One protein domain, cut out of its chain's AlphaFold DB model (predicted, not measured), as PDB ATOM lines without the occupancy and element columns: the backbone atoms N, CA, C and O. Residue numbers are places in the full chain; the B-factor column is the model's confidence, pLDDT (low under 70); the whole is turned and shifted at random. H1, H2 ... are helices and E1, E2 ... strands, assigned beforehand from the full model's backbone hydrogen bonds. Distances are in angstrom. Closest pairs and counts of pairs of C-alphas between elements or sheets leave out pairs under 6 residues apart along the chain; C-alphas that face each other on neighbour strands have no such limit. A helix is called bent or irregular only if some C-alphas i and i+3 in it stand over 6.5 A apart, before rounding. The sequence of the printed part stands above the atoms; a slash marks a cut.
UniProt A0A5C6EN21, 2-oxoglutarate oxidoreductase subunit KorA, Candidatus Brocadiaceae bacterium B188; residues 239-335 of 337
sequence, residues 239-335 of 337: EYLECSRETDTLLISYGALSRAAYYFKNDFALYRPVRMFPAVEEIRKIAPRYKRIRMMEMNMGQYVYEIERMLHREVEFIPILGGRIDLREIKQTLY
ATOM      1  N   GLU A 239      24.394  22.671 148.655       98.25
ATOM      2  CA  GLU A 239      24.907  21.522 147.925       98.25
ATOM      3  C   GLU A 239      26.068  20.896 148.679       98.25
ATOM      4  O   GLU A 239      26.920  21.580 149.247       98.25
ATOM      5  N   TYR A 240      26.101  19.572 148.649       98.19
ATOM      6  CA  TYR A 240      27.218  18.774 149.114       98.19
ATOM      7  C   TYR A 240      27.539  17.747 148.037       98.19
ATOM      8  O   TYR A 240      26.668  16.982 147.623       98.19
ATOM      9  N   LEU A 241      28.787  17.753 147.583       97.75
ATOM     10  CA  LEU A 241      29.313  16.774 146.649       97.75
ATOM     11  C   LEU A 241      30.429  16.007 147.345       97.75
ATOM     12  O   LEU A 241      31.491  16.555 147.636       97.75
ATOM     13  N   GLU A 242      30.174  14.732 147.599       95.69
ATOM     14  CA  GLU A 242      31.200  13.821 148.084       95.69
ATOM     15  C   GLU A 242      32.236  13.566 146.983       95.69
ATOM     16  O   GLU A 242      31.901  13.481 145.796       95.69
ATOM     17  N   CYS A 243      33.505  13.481 147.371       93.94
ATOM     18  CA  CYS A 243      34.577  13.205 146.427       93.94
ATOM     19  C   CYS A 243      34.495  11.752 145.946       93.94
ATOM     20  O   CYS A 243      34.212  10.839 146.718       93.94
ATOM     21  N   SER A 244      34.791  11.525 144.664       87.00
ATOM     22  CA  SER A 244      34.864  10.164 144.104       87.00
ATOM     23  C   SER A 244      36.047   9.346 144.640       87.00
ATOM     24  O   SER A 244      36.051   8.121 144.526       87.00
ATOM     25  N   ARG A 245      37.054  10.019 145.205       90.19
ATOM     26  CA  ARG A 245      38.232   9.428 145.841       90.19
ATOM     27  C   ARG A 245      38.184   9.680 147.340       90.19
ATOM     28  O   ARG A 245      37.558  10.634 147.796       90.19
ATOM     29  N   GLU A 246      38.894   8.851 148.098       90.81
ATOM     30  CA  GLU A 246      39.110   9.119 149.515       90.81
ATOM     31  C   GLU A 246      39.851  10.454 149.673       90.81
ATOM     32  O   GLU A 246      40.926  10.657 149.109       90.81
ATOM     33  N   THR A 247      39.238  11.382 150.400       94.75
ATOM     34  CA  THR A 247      39.803  12.696 150.709       94.75
ATOM     35  C   THR A 247      39.470  13.043 152.148       94.75
ATOM     36  O   THR A 247      38.386  12.738 152.643       94.75
ATOM     37  N   ASP A 248      40.407  13.691 152.828       95.88
ATOM     38  CA  ASP A 248      40.239  14.147 154.206       95.88
ATOM     39  C   ASP A 248      39.887  15.635 154.299       95.88
ATOM     40  O   ASP A 248      39.846  16.189 155.400       95.88
ATOM     41  N   THR A 249      39.640  16.278 153.154       97.25
ATOM     42  CA  THR A 249      39.503  17.727 153.045       97.25
ATOM     43  C   THR A 249      38.163  18.126 152.428       97.25
ATOM     44  O   THR A 249      37.809  17.694 151.327       97.25
ATOM     45  N   LEU A 250      37.440  18.999 153.134       98.44
ATOM     46  CA  LEU A 250      36.232  19.665 152.651       98.44
ATOM     47  C   LEU A 250      36.584  21.057 152.120       98.44
ATOM     48  O   LEU A 250      37.127  21.870 152.864       98.44
ATOM     49  N   LEU A 251      36.235  21.344 150.868       98.44
ATOM     50  CA  LEU A 251      36.392  22.655 150.245       98.44
ATOM     51  C   LEU A 251      35.044  23.386 150.196       98.44
ATOM     52  O   LEU A 251      34.082  22.916 149.583       98.44
ATOM     53  N   ILE A 252      34.985  24.551 150.830       98.62
ATOM     54  CA  ILE A 252      33.798  25.399 150.918       98.62
ATOM     55  C   ILE A 252      33.958  26.602 149.993       98.62
ATOM     56  O   ILE A 252      35.008  27.241 149.945       98.62
ATOM     57  N   SER A 253      32.904  26.919 149.249       98.38
ATOM     58  CA  SER A 253      32.819  28.125 148.417       98.38
ATOM     59  C   SER A 253      31.360  28.411 148.062       98.38
ATOM     60  O   SER A 253      30.499  27.546 148.206       98.38
ATOM     61  N   TYR A 254      31.064  29.617 147.585       98.31
ATOM     62  CA  TYR A 254      29.717  30.036 147.175       98.31
ATOM     63  C   TYR A 254      29.787  31.007 145.990       98.31
ATOM     64  O   TYR A 254      30.882  31.336 145.525       98.31
ATOM     65  N   GLY A 255      28.631  31.419 145.454       97.25
ATOM     66  CA  GLY A 255      28.546  32.315 144.292       97.25
ATOM     67  C   GLY A 255      29.351  31.820 143.084       97.25
ATOM     68  O   GLY A 255      29.551  30.609 142.926       97.25
ATOM     69  N   ALA A 256      29.877  32.737 142.264       96.31
ATOM     70  CA  ALA A 256      30.737  32.394 141.125       96.31
ATOM     71  C   ALA A 256      31.909  31.470 141.471       96.31
ATOM     72  O   ALA A 256      32.209  30.543 140.715       96.31
ATOM     73  N   LEU A 257      32.556  31.690 142.618       96.94
ATOM     74  CA  LEU A 257      33.762  30.960 143.002       96.94
ATOM     75  C   LEU A 257      33.515  29.455 143.177       96.94
ATOM     76  O   LEU A 257      34.386  28.641 142.870       96.94
ATOM     77  N   SER A 258      32.298  29.064 143.559       97.44
ATOM     78  CA  SER A 258      31.927  27.648 143.654       97.44
ATOM     79  C   SER A 258      31.958  26.893 142.323       97.44
ATOM     80  O   SER A 258      32.178  25.682 142.295       97.44
ATOM     81  N   ARG A 259      31.826  27.602 141.196       95.56
ATOM     82  CA  ARG A 259      31.995  27.005 139.865       95.56
ATOM     83  C   ARG A 259      33.446  26.618 139.608       95.56
ATOM     84  O   ARG A 259      33.705  25.575 139.018       95.56
ATOM     85  N   ALA A 260      34.388  27.444 140.064       95.56
ATOM     86  CA  ALA A 260      35.808  27.122 139.995       95.56
ATOM     87  C   ALA A 260      36.159  25.985 140.960       95.56
ATOM     88  O   ALA A 260      36.893  25.079 140.578       95.56
ATOM     89  N   ALA A 261      35.564  25.961 142.158       96.94
ATOM     90  CA  ALA A 261      35.729  24.852 143.101       96.94
ATOM     91  C   ALA A 261      35.321  23.495 142.494       96.94
ATOM     92  O   ALA A 261      35.985  22.487 142.734       96.94
ATOM     93  N   TYR A 262      34.293  23.470 141.636       96.88
ATOM     94  CA  TYR A 262      33.854  22.258 140.936       96.88
ATOM     95  C   TYR A 262      34.943  21.615 140.059       96.88
ATOM     96  O   TYR A 262      34.930  20.399 139.862       96.88
ATOM     97  N   TYR A 263      35.915  22.393 139.568       96.38
ATOM     98  CA  TYR A 263      37.069  21.861 138.833       96.38
ATOM     99  C   TYR A 263      37.881  20.861 139.678       96.38
ATOM    100  O   TYR A 263      38.437  19.905 139.139       96.38
ATOM    101  N   PHE A 264      37.883  21.030 141.003       95.88
ATOM    102  CA  PHE A 264      38.649  20.220 141.950       95.88
ATOM    103  C   PHE A 264      37.825  19.108 142.630       95.88
ATOM    104  O   PHE A 264      38.290  18.477 143.576       95.88
ATOM    105  N   LYS A 265      36.617  18.806 142.129       95.94
ATOM    106  CA  LYS A 265      35.697  17.788 142.691       95.94
ATOM    107  C   LYS A 265      36.250  16.356 142.781       95.94
ATOM    108  O   LYS A 265      35.632  15.495 143.400       95.94
ATOM    109  N   ASN A 266      37.344  16.071 142.075       95.31
ATOM    110  CA  ASN A 266      37.986  14.754 142.082       95.31
ATOM    111  C   ASN A 266      39.043  14.617 143.186       95.31
ATOM    112  O   ASN A 266      39.501  13.501 143.425       95.31
ATOM    113  N   ASP A 267      39.418  15.723 143.832       95.00
ATOM    114  CA  ASP A 267      40.459  15.765 144.861       95.00
ATOM    115  C   ASP A 267      39.906  16.231 146.224       95.00
ATOM    116  O   ASP A 267      40.412  15.826 147.272       95.00
ATOM    117  N   PHE A 268      38.817  17.008 146.226       97.12
ATOM    118  CA  PHE A 268      38.158  17.510 147.435       97.12
ATOM    119  C   PHE A 268      36.666  17.192 147.434       97.12
ATOM    120  O   PHE A 268      36.010  17.215 146.389       97.12
ATOM    121  N   ALA A 269      36.113  16.971 148.626       98.31
ATOM    122  CA  ALA A 269      34.675  17.061 148.808       98.31
ATOM    123  C   ALA A 269      34.268  18.534 148.792       98.31
ATOM    124  O   ALA A 269      34.993  19.379 149.316       98.31
ATOM    125  N   LEU A 270      33.117  18.852 148.205       98.56
ATOM    126  CA  LEU A 270      32.670  20.232 148.041       98.56
ATOM    127  C   LEU A 270      31.422  20.489 148.877       98.56
ATOM    128  O   LEU A 270      30.484  19.691 148.867       98.56
ATOM    129  N   TYR A 271      31.384  21.631 149.554       98.62
ATOM    130  CA  TYR A 271      30.177  22.142 150.192       98.62
ATOM    131  C   TYR A 271      29.909  23.574 149.745       98.62
ATOM    132  O   TYR A 271      30.806  24.419 149.736       98.62
ATOM    133  N   ARG A 272      28.654  23.850 149.398       98.25
ATOM    134  CA  ARG A 272      28.204  25.172 148.978       98.25
ATOM    135  C   ARG A 272      26.918  25.551 149.702       98.25
ATOM    136  O   ARG A 272      25.875  24.960 149.416       98.25
ATOM    137  N   PRO A 273      26.937  26.553 150.592       98.00
ATOM    138  CA  PRO A 273      25.700  27.176 151.032       98.00
ATOM    139  C   PRO A 273      25.088  27.941 149.854       98.00
ATOM    140  O   PRO A 273      25.778  28.681 149.155       98.00
ATOM    141  N   VAL A 274      23.788  27.755 149.624       98.44
ATOM    142  CA  VAL A 274      23.037  28.566 148.655       98.44
ATOM    143  C   VAL A 274      22.169  29.576 149.388       98.44
ATOM    144  O   VAL A 274      22.110  30.735 148.999       98.44
ATOM    145  N   ARG A 275      21.536  29.179 150.491       98.25
ATOM    146  CA  ARG A 275      20.977  30.113 151.470       98.25
ATOM    147  C   ARG A 275      22.095  30.545 152.420       98.25
ATOM    148  O   ARG A 275      22.490  29.779 153.281       98.25
ATOM    149  N   MET A 276      22.612  31.758 152.277       98.25
ATOM    150  CA  MET A 276      23.719  32.258 153.100       98.25
ATOM    151  C   MET A 276      23.277  32.581 154.526       98.25
ATOM    152  O   MET A 276      23.964  32.200 155.473       98.25
ATOM    153  N   PHE A 277      22.129  33.258 154.672       98.50
ATOM    154  CA  PHE A 277      21.601  33.679 155.970       98.50
ATOM    155  C   PHE A 277      20.118  33.335 156.159       98.50
ATOM    156  O   PHE A 277      19.342  33.397 155.198       98.50
ATOM    157  N   PRO A 278      19.702  32.969 157.389       97.75
ATOM    158  CA  PRO A 278      20.546  32.461 158.490       97.75
ATOM    159  C   PRO A 278      21.552  31.384 158.021       97.75
ATOM    160  O   PRO A 278      21.358  30.817 156.955       97.75
ATOM    161  N   ALA A 279      22.656  31.109 158.708       96.69
ATOM    162  CA  ALA A 279      23.621  30.141 158.160       96.69
ATOM    163  C   ALA A 279      23.001  28.729 158.004       96.69
ATOM    164  O   ALA A 279      22.090  28.352 158.748       96.69
ATOM    165  N   VAL A 280      23.428  27.962 156.994       96.00
ATOM    166  CA  VAL A 280      22.986  26.564 156.809       96.00
ATOM    167  C   VAL A 280      23.710  25.665 157.798       96.00
ATOM    168  O   VAL A 280      24.933  25.548 157.755       96.00
ATOM    169  N   GLU A 281      22.955  24.999 158.670       95.38
ATOM    170  CA  GLU A 281      23.529  24.197 159.752       95.38
ATOM    171  C   GLU A 281      23.893  22.765 159.338       95.38
ATOM    172  O   GLU A 281      24.597  22.079 160.078       95.38
ATOM    173  N   GLU A 282      23.485  22.295 158.155       96.75
ATOM    174  CA  GLU A 282      23.813  20.957 157.646       96.75
ATOM    175  C   GLU A 282      25.314  20.686 157.579       96.75
ATOM    176  O   GLU A 282      25.739  19.540 157.755       96.75
ATOM    177  N   ILE A 283      26.132  21.731 157.440       96.88
ATOM    178  CA  ILE A 283      27.583  21.607 157.523       96.88
ATOM    179  C   ILE A 283      28.050  20.975 158.842       96.88
ATOM    180  O   ILE A 283      29.024  20.227 158.837       96.88
ATOM    181  N   ARG A 284      27.318  21.156 159.952       97.69
ATOM    182  CA  ARG A 284      27.618  20.523 161.252       97.69
ATOM    183  C   ARG A 284      27.579  18.995 161.191       97.69
ATOM    184  O   ARG A 284      28.245  18.340 161.984       97.69
ATOM    185  N   LYS A 285      26.807  18.422 160.262       97.31
ATOM    186  CA  LYS A 285      26.709  16.967 160.045       97.31
ATOM    187  C   LYS A 285      27.757  16.456 159.051       97.31
ATOM    188  O   LYS A 285      28.117  15.282 159.095       97.31
ATOM    189  N   ILE A 286      28.225  17.323 158.152       97.12
ATOM    190  CA  ILE A 286      29.150  16.985 157.060       97.12
ATOM    191  C   ILE A 286      30.605  17.148 157.507       97.12
ATOM    192  O   ILE A 286      31.404  16.223 157.378       97.12
ATOM    193  N   ALA A 287      30.942  18.306 158.074       97.31
ATOM    194  CA  ALA A 287      32.296  18.688 158.461       97.31
ATOM    195  C   ALA A 287      33.025  17.696 159.391       97.31
ATOM    196  O   ALA A 287      34.237  17.546 159.229       97.31
ATOM    197  N   PRO A 288      32.369  16.982 160.335       96.94
ATOM    198  CA  PRO A 288      33.054  15.995 161.177       96.94
ATOM    199  C   PRO A 288      33.714  14.841 160.411       96.94
ATOM    200  O   PRO A 288      34.592  14.185 160.959       96.94
ATOM    201  N   ARG A 289      33.319  14.589 159.155       96.19
ATOM    202  CA  ARG A 289      33.909  13.540 158.305       96.19
ATOM    203  C   ARG A 289      35.299  13.901 157.777       96.19
ATOM    204  O   ARG A 289      36.029  13.016 157.346       96.19
ATOM    205  N   TYR A 290      35.650  15.183 157.800       97.62
ATOM    206  CA  TYR A 290      36.857  15.715 157.181       97.62
ATOM    207  C   TYR A 290      37.822  16.218 158.250       97.62
ATOM    208  O   TYR A 290      37.419  16.884 159.211       97.62
ATOM    209  N   LYS A 291      39.109  15.907 158.083       96.50
ATOM    210  CA  LYS A 291      40.184  16.384 158.961       96.50
ATOM    211  C   LYS A 291      40.435  17.870 158.732       96.50
ATOM    212  O   LYS A 291      40.498  18.621 159.703       96.50
ATOM    213  N   ARG A 292      40.501  18.282 157.463       96.50
ATOM    214  CA  ARG A 292      40.733  19.668 157.041       96.50
ATOM    215  C   ARG A 292      39.480  20.282 156.442       96.50
ATOM    216  O   ARG A 292      38.713  19.618 155.740       96.50
ATOM    217  N   ILE A 293      39.290  21.566 156.708       98.19
ATOM    218  CA  ILE A 293      38.237  22.375 156.107       98.19
ATOM    219  C   ILE A 293      38.925  23.588 155.514       98.19
ATOM    220  O   ILE A 293      39.623  24.302 156.226       98.19
ATOM    221  N   ARG A 294      38.735  23.796 154.216       97.94
ATOM    222  CA  ARG A 294      39.305  24.922 153.481       97.94
ATOM    223  C   ARG A 294      38.179  25.730 152.886       97.94
ATOM    224  O   ARG A 294      37.189  25.157 152.431       97.94
ATOM    225  N   MET A 295      38.318  27.044 152.866       98.25
ATOM    226  CA  MET A 295      37.274  27.915 152.355       98.25
ATOM    227  C   MET A 295      37.847  29.000 151.466       98.25
ATOM    228  O   MET A 295      38.745  29.732 151.871       98.25
ATOM    229  N   MET A 296      37.301  29.096 150.257       97.94
ATOM    230  CA  MET A 296      37.667  30.137 149.309       97.94
ATOM    231  C   MET A 296      36.568  31.195 149.255       97.94
ATOM    232  O   MET A 296      35.391  30.857 149.101       97.94
ATOM    233  N   GLU A 297      36.957  32.467 149.314       98.06
ATOM    234  CA  GLU A 297      36.048  33.604 149.140       98.06
ATOM    235  C   GLU A 297      36.679  34.673 148.253       98.06
ATOM    236  O   GLU A 297      37.884  34.917 148.313       98.06
ATOM    237  N   MET A 298      35.855  35.375 147.468       97.50
ATOM    238  CA  MET A 298      36.305  36.549 146.713       97.50
ATOM    239  C   MET A 298      36.321  37.828 147.566       97.50
ATOM    240  O   MET A 298      35.751  38.857 147.183       97.50
ATOM    241  N   ASN A 299      36.891  37.732 148.766       97.31
ATOM    242  CA  ASN A 299      37.017  38.789 149.769       97.31
ATOM    243  C   ASN A 299      38.149  38.419 150.767       97.31
ATOM    244  O   ASN A 299      38.895  37.471 150.533       97.31
ATOM    245  N   MET A 300      38.286  39.171 151.864       96.88
ATOM    246  CA  MET A 300      39.303  38.960 152.914       96.88
ATOM    247  C   MET A 300      38.808  38.168 154.142       96.88
ATOM    248  O   MET A 300      39.358  38.309 155.228       96.88
ATOM    249  N   GLY A 301      37.787  37.336 153.969       96.38
ATOM    250  CA  GLY A 301      37.174  36.523 155.011       96.38
ATOM    251  C   GLY A 301      35.921  37.202 155.544       96.38
ATOM    252  O   GLY A 301      35.990  38.192 156.270       96.38
ATOM    253  N   GLN A 302      34.758  36.682 155.167       97.62
ATOM    254  CA  GLN A 302      33.475  37.116 155.709       97.62
ATOM    255  C   GLN A 302      32.676  35.930 156.219       97.62
ATOM    256  O   GLN A 302      32.331  35.874 157.397       97.62
ATOM    257  N   TYR A 303      32.397  34.965 155.347       98.25
ATOM    258  CA  TYR A 303      31.554  33.832 155.710       98.25
ATOM    259  C   TYR A 303      32.343  32.716 156.411       98.25
ATOM    260  O   TYR A 303      31.763  31.932 157.158       98.25
ATOM    261  N   VAL A 304      33.668  32.674 156.251       98.44
ATOM    262  CA  VAL A 304      34.573  31.744 156.933       98.44
ATOM    263  C   VAL A 304      34.424  31.838 158.445       98.44
ATOM    264  O   VAL A 304      34.268  30.813 159.099       98.44
ATOM    265  N   TYR A 305      34.314  33.050 158.989       97.44
ATOM    266  CA  TYR A 305      34.106  33.260 160.420       97.44
ATOM    267  C   TYR A 305      32.743  32.741 160.896       97.44
ATOM    268  O   TYR A 305      32.626  32.241 162.014       97.44
ATOM    269  N   GLU A 306      31.716  32.771 160.042       96.81
ATOM    270  CA  GLU A 306      30.430  32.133 160.338       96.81
ATOM    271  C   GLU A 306      30.542  30.605 160.342       96.81
ATOM    272  O   GLU A 306      29.959  29.947 161.209       96.81
ATOM    273  N   ILE A 307      31.323  30.027 159.426       98.00
ATOM    274  CA  ILE A 307      31.613  28.589 159.428       98.00
ATOM    275  C   ILE A 307      32.383  28.190 160.690       98.00
ATOM    276  O   ILE A 307      31.973  27.245 161.367       98.00
ATOM    277  N   GLU A 308      33.448  28.905 161.047       97.75
ATOM    278  CA  GLU A 308      34.238  28.640 162.256       97.75
ATOM    279  C   GLU A 308      33.378  28.747 163.518       97.75
ATOM    280  O   GLU A 308      33.393  27.846 164.363       97.75
ATOM    281  N   ARG A 309      32.548  29.796 163.613       96.44
ATOM    282  CA  ARG A 309      31.585  29.988 164.705       96.44
ATOM    283  C   ARG A 309      30.608  28.824 164.811       96.44
ATOM    284  O   ARG A 309      30.261  28.417 165.918       96.44
ATOM    285  N   MET A 310      30.140  28.288 163.684       96.44
ATOM    286  CA  MET A 310      29.257  27.126 163.694       96.44
ATOM    287  C   MET A 310      29.996  25.850 164.095       96.44
ATOM    288  O   MET A 310      29.495  25.084 164.912       96.44
ATOM    289  N   LEU A 311      31.161  25.588 163.519       97.06
ATOM    290  CA  LEU A 311      31.838  24.304 163.672       97.06
ATOM    291  C   LEU A 311      32.686  24.206 164.939       97.06
ATOM    292  O   LEU A 311      33.023  23.091 165.331       97.06
ATOM    293  N   HIS A 312      33.017  25.336 165.569       96.75
ATOM    294  CA  HIS A 312      34.012  25.429 166.639       96.75
ATOM    295  C   HIS A 312      35.354  24.808 166.223       96.75
ATOM    296  O   HIS A 312      35.998  24.091 166.990       96.75
ATOM    297  N   ARG A 313      35.737  25.038 164.963       95.19
ATOM    298  CA  ARG A 313      36.935  24.498 164.312       95.19
ATOM    299  C   ARG A 313      37.521  25.567 163.406       95.19
ATOM    300  O   ARG A 313      36.755  26.262 162.746       95.19
ATOM    301  N   GLU A 314      38.844  25.646 163.378       95.50
ATOM    302  CA  GLU A 314      39.584  26.491 162.441       95.50
ATOM    303  C   GLU A 314      39.314  26.051 160.998       95.50
ATOM    304  O   GLU A 314      39.198  24.850 160.709       95.50
ATOM    305  N   VAL A 315      39.194  27.029 160.104       97.88
ATOM    306  CA  VAL A 315      39.026  26.815 158.668       97.88
ATOM    307  C   VAL A 315      40.190  27.471 157.937       97.88
ATOM    308  O   VAL A 315      40.428  28.668 158.066       97.88
ATOM    309  N   GLU A 316      40.896  26.699 157.112       97.38
ATOM    310  CA  GLU A 316      41.981  27.218 156.281       97.38
ATOM    311  C   GLU A 316      41.404  28.159 155.213       97.38
ATOM    312  O   GLU A 316      40.782  27.733 154.231       97.38
ATOM    313  N   PHE A 317      41.588  29.457 155.422       97.75
ATOM    314  CA  PHE A 317      41.029  30.487 154.562       97.75
ATOM    315  C   PHE A 317      41.919  30.792 153.349       97.75
ATOM    316  O   PHE A 317      43.132  30.954 153.472       97.75
ATOM    317  N   ILE A 318      41.299  30.915 152.173       96.94
ATOM    318  CA  ILE A 318      41.958  31.196 150.894       96.94
ATOM    319  C   ILE A 318      41.287  32.418 150.237       96.94
ATOM    320  O   ILE A 318      40.224  32.280 149.618       96.94
ATOM    321  N   PRO A 319      41.880  33.620 150.343       96.44
ATOM    322  CA  PRO A 319      41.331  34.819 149.716       96.44
ATOM    323  C   PRO A 319      41.613  34.851 148.209       96.44
ATOM    324  O   PRO A 319      42.750  34.669 147.781       96.44
ATOM    325  N   ILE A 320      40.593  35.166 147.405       96.00
ATOM    326  CA  ILE A 320      40.700  35.372 145.951       96.00
ATOM    327  C   ILE A 320      40.310  36.818 145.615       96.00
ATOM    328  O   ILE A 320      39.136  37.159 145.482       96.00
ATOM    329  N   LEU A 321      41.289  37.714 145.509       94.19
ATOM    330  CA  LEU A 321      41.033  39.156 145.422       94.19
ATOM    331  C   LEU A 321      41.094  39.710 143.995       94.19
ATOM    332  O   LEU A 321      41.573  39.077 143.059       94.19
ATOM    333  N   GLY A 322      40.609  40.944 143.832       90.44
ATOM    334  CA  GLY A 322      40.737  41.694 142.579       90.44
ATOM    335  C   GLY A 322      39.808  41.227 141.460       90.44
ATOM    336  O   GLY A 322      40.017  41.590 140.309       90.44
ATOM    337  N   GLY A 323      38.797  40.414 141.778       92.31
ATOM    338  CA  GLY A 323      37.738  40.000 140.855       92.31
ATOM    339  C   GLY A 323      38.167  39.101 139.698       92.31
ATOM    340  O   GLY A 323      37.397  38.889 138.762       92.31
ATOM    341  N   ARG A 324      39.373  38.530 139.765       92.75
ATOM    342  CA  ARG A 324      39.842  37.505 138.832       92.75
ATOM    343  C   ARG A 324      39.758  36.132 139.492       92.75
ATOM    344  O   ARG A 324      40.272  35.939 140.585       92.75
ATOM    345  N   ILE A 325      39.159  35.169 138.796       93.50
ATOM    346  CA  ILE A 325      39.163  33.756 139.192       93.50
ATOM    347  C   ILE A 325      40.158  33.026 138.283       93.50
ATOM    348  O   ILE A 325      39.828  32.693 137.145       93.50
ATOM    349  N   ASP A 326      41.386  32.815 138.761       93.62
ATOM    350  CA  ASP A 326      42.438  32.104 138.024       93.62
ATOM    351  C   ASP A 326      42.629  30.688 138.585       93.62
ATOM    352  O   ASP A 326      43.068  30.496 139.718       93.62
ATOM    353  N   LEU A 327      42.315  29.670 137.776       94.06
ATOM    354  CA  LEU A 327      42.441  28.266 138.179       94.06
ATOM    355  C   LEU A 327      43.887  27.847 138.473       94.06
ATOM    356  O   LEU A 327      44.083  26.914 139.247       94.06
ATOM    357  N   ARG A 328      44.892  28.484 137.860       92.62
ATOM    358  CA  ARG A 328      46.305  28.168 138.123       92.62
ATOM    359  C   ARG A 328      46.710  28.660 139.502       92.62
ATOM    360  O   ARG A 328      47.320  27.900 140.243       92.62
ATOM    361  N   GLU A 329      46.314  29.883 139.838       91.31
ATOM    362  CA  GLU A 329      46.539  30.496 141.150       91.31
ATOM    363  C   GLU A 329      45.837  29.685 142.247       91.31
ATOM    364  O   GLU A 329      46.481  29.237 143.192       91.31
ATOM    365  N   ILE A 330      44.552  29.359 142.048       94.69
ATOM    366  CA  ILE A 330      43.788  28.524 142.987       94.69
ATOM    367  C   ILE A 330      44.433  27.143 143.147       94.69
ATOM    368  O   ILE A 330      44.577  26.655 144.265       94.69
ATOM    369  N   LYS A 331      44.850  26.503 142.046       93.75
ATOM    370  CA  LYS A 331      45.539  25.210 142.111       93.75
ATOM    371  C   LYS A 331      46.838  25.331 142.905       93.75
ATOM    372  O   LYS A 331      47.107  24.486 143.746       93.75
ATOM    373  N   GLN A 332      47.626  26.372 142.679       91.00
ATOM    374  CA  GLN A 332      48.861  26.573 143.422       91.00
ATOM    375  C   GLN A 332      48.591  26.619 144.934       91.00
ATOM    376  O   GLN A 332      49.154  25.837 145.695       91.00
ATOM    377  N   THR A 333      47.628  27.434 145.363       90.69
ATOM    378  CA  THR A 333      47.259  27.552 146.779       90.69
ATOM    379  C   THR A 333      46.648  26.272 147.354       90.69
ATOM    380  O   THR A 333      46.839  25.959 148.531       90.69
ATOM    381  N   LEU A 334      45.906  25.505 146.547       92.06
ATOM    382  CA  LEU A 334      45.259  24.286 147.021       92.06
ATOM    383  C   LEU A 334      46.224  23.103 147.200       92.06
ATOM    384  O   LEU A 334      45.972  22.283 148.080       92.06
ATOM    385  N   TYR A 335      47.294  22.987 146.414       88.31
ATOM    386  CA  TYR A 335      48.175  21.806 146.462       88.31
ATOM    387  C   TYR A 335      49.592  22.084 146.993       88.31
ATOM    388  O   TYR A 335      50.297  21.124 147.287       88.31
TER     389      TYR A 335
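What this domain is: This is residues 239 to 335 of the 337 residues of the protein "2-oxoglutarate oxidoreductase subunit KorA" of Candidatus Brocadiaceae bacterium B188 (UniProt A0A5C6EN21). A twisted five-stranded sheet forms the core, with helix H1 covering one face and helices H2 and H3 the other, while H4 sits by the edge strand E6 and close to H1. The small strand E4 continues from E3 beyond the sheet. The printed part has 97 residues, with four named helices and six named strands in the order E1 E2 H1 E3 E4 H2 E5 H3 E6 H4; the sheet, E1 E3 E2 E5 E6, is mixed, and the class is mixed, helices and strands. The whole is compact and rounded, with a radius of gyration of the C-alphas of 12.4 A and spans of 31 by 30 by 21 A.

Where its parts are: E1, residues 239 to 241, begins at C-alpha 239 (24.907, 21.522, 147.925). E2 is residues 249 to 252, H1 residues 257 to 264, 11.8 A long, and E3 residues 269 to 273, 13.7 A. E4 is residues 275 to 277 and H2 residues 283 to 289, 10.3 A. E5, residues 292 to 297, is the longest strand by residues, 16.7 A, from C-alpha 292 (40.733, 19.668, 157.041). H3 is residues 303 to 311, 12.4 A, and E6 residues 316 to 319, 10.1 A. H4, residues 327 to 335, 12.0 A, ends at C-alpha 335 (48.175, 21.806, 146.462).

How they stand to each other: Edge strand E1 is antiparallel to E3, with N 239 and O 272 2.8 A apart, within hydrogen-bond range. The other neighbours are parallel: E3 and E2 have N 251 and O 269 at 2.8 A, E2 and E5 N 252 and O 294 at 2.8 A, E5 and E6 N 318 and O 295 at 2.8 A. E2, H1, E3 and E5, H3, E6 are strand-helix-strand units, parallel neighbour strands joined through a helix, both with right-handed crossovers. H1 is over E2 at a height over the sheet of 8.3 A; its closest C-alphas to E3 are Ser 258 and Arg 272, 7.0 A. On the opposite face, H3 is over E5 at 10.2 A. H2, on the same face as H3, touches it, the closest C-alphas being Arg 284 and Leu 311, 6.2 A. H2 is only just irregular: C-alphas 285 and 288 are 6.52 A apart. H4 only grazes the sheet, with residues 330 to 334. It is close to H1 but not clearly touching, the closest C-alphas being Ala 260 and Leu 327, 7.0 A. E4 pairs with no named strand. Every O i to N i+4 pair is within hydrogen-bond range in H3 and H4; in H1 2 of 4 are, and in H2 1 of 3, beside 2 of 4 O i to N i+3 pairs.

The domain as a whole: The C-alphas farthest apart, of Lys 285 and Gly 322, are 33.4 A apart. The printed part has no cut and no long link. Its mean pLDDT is 96.1, and no printed residue is under 70.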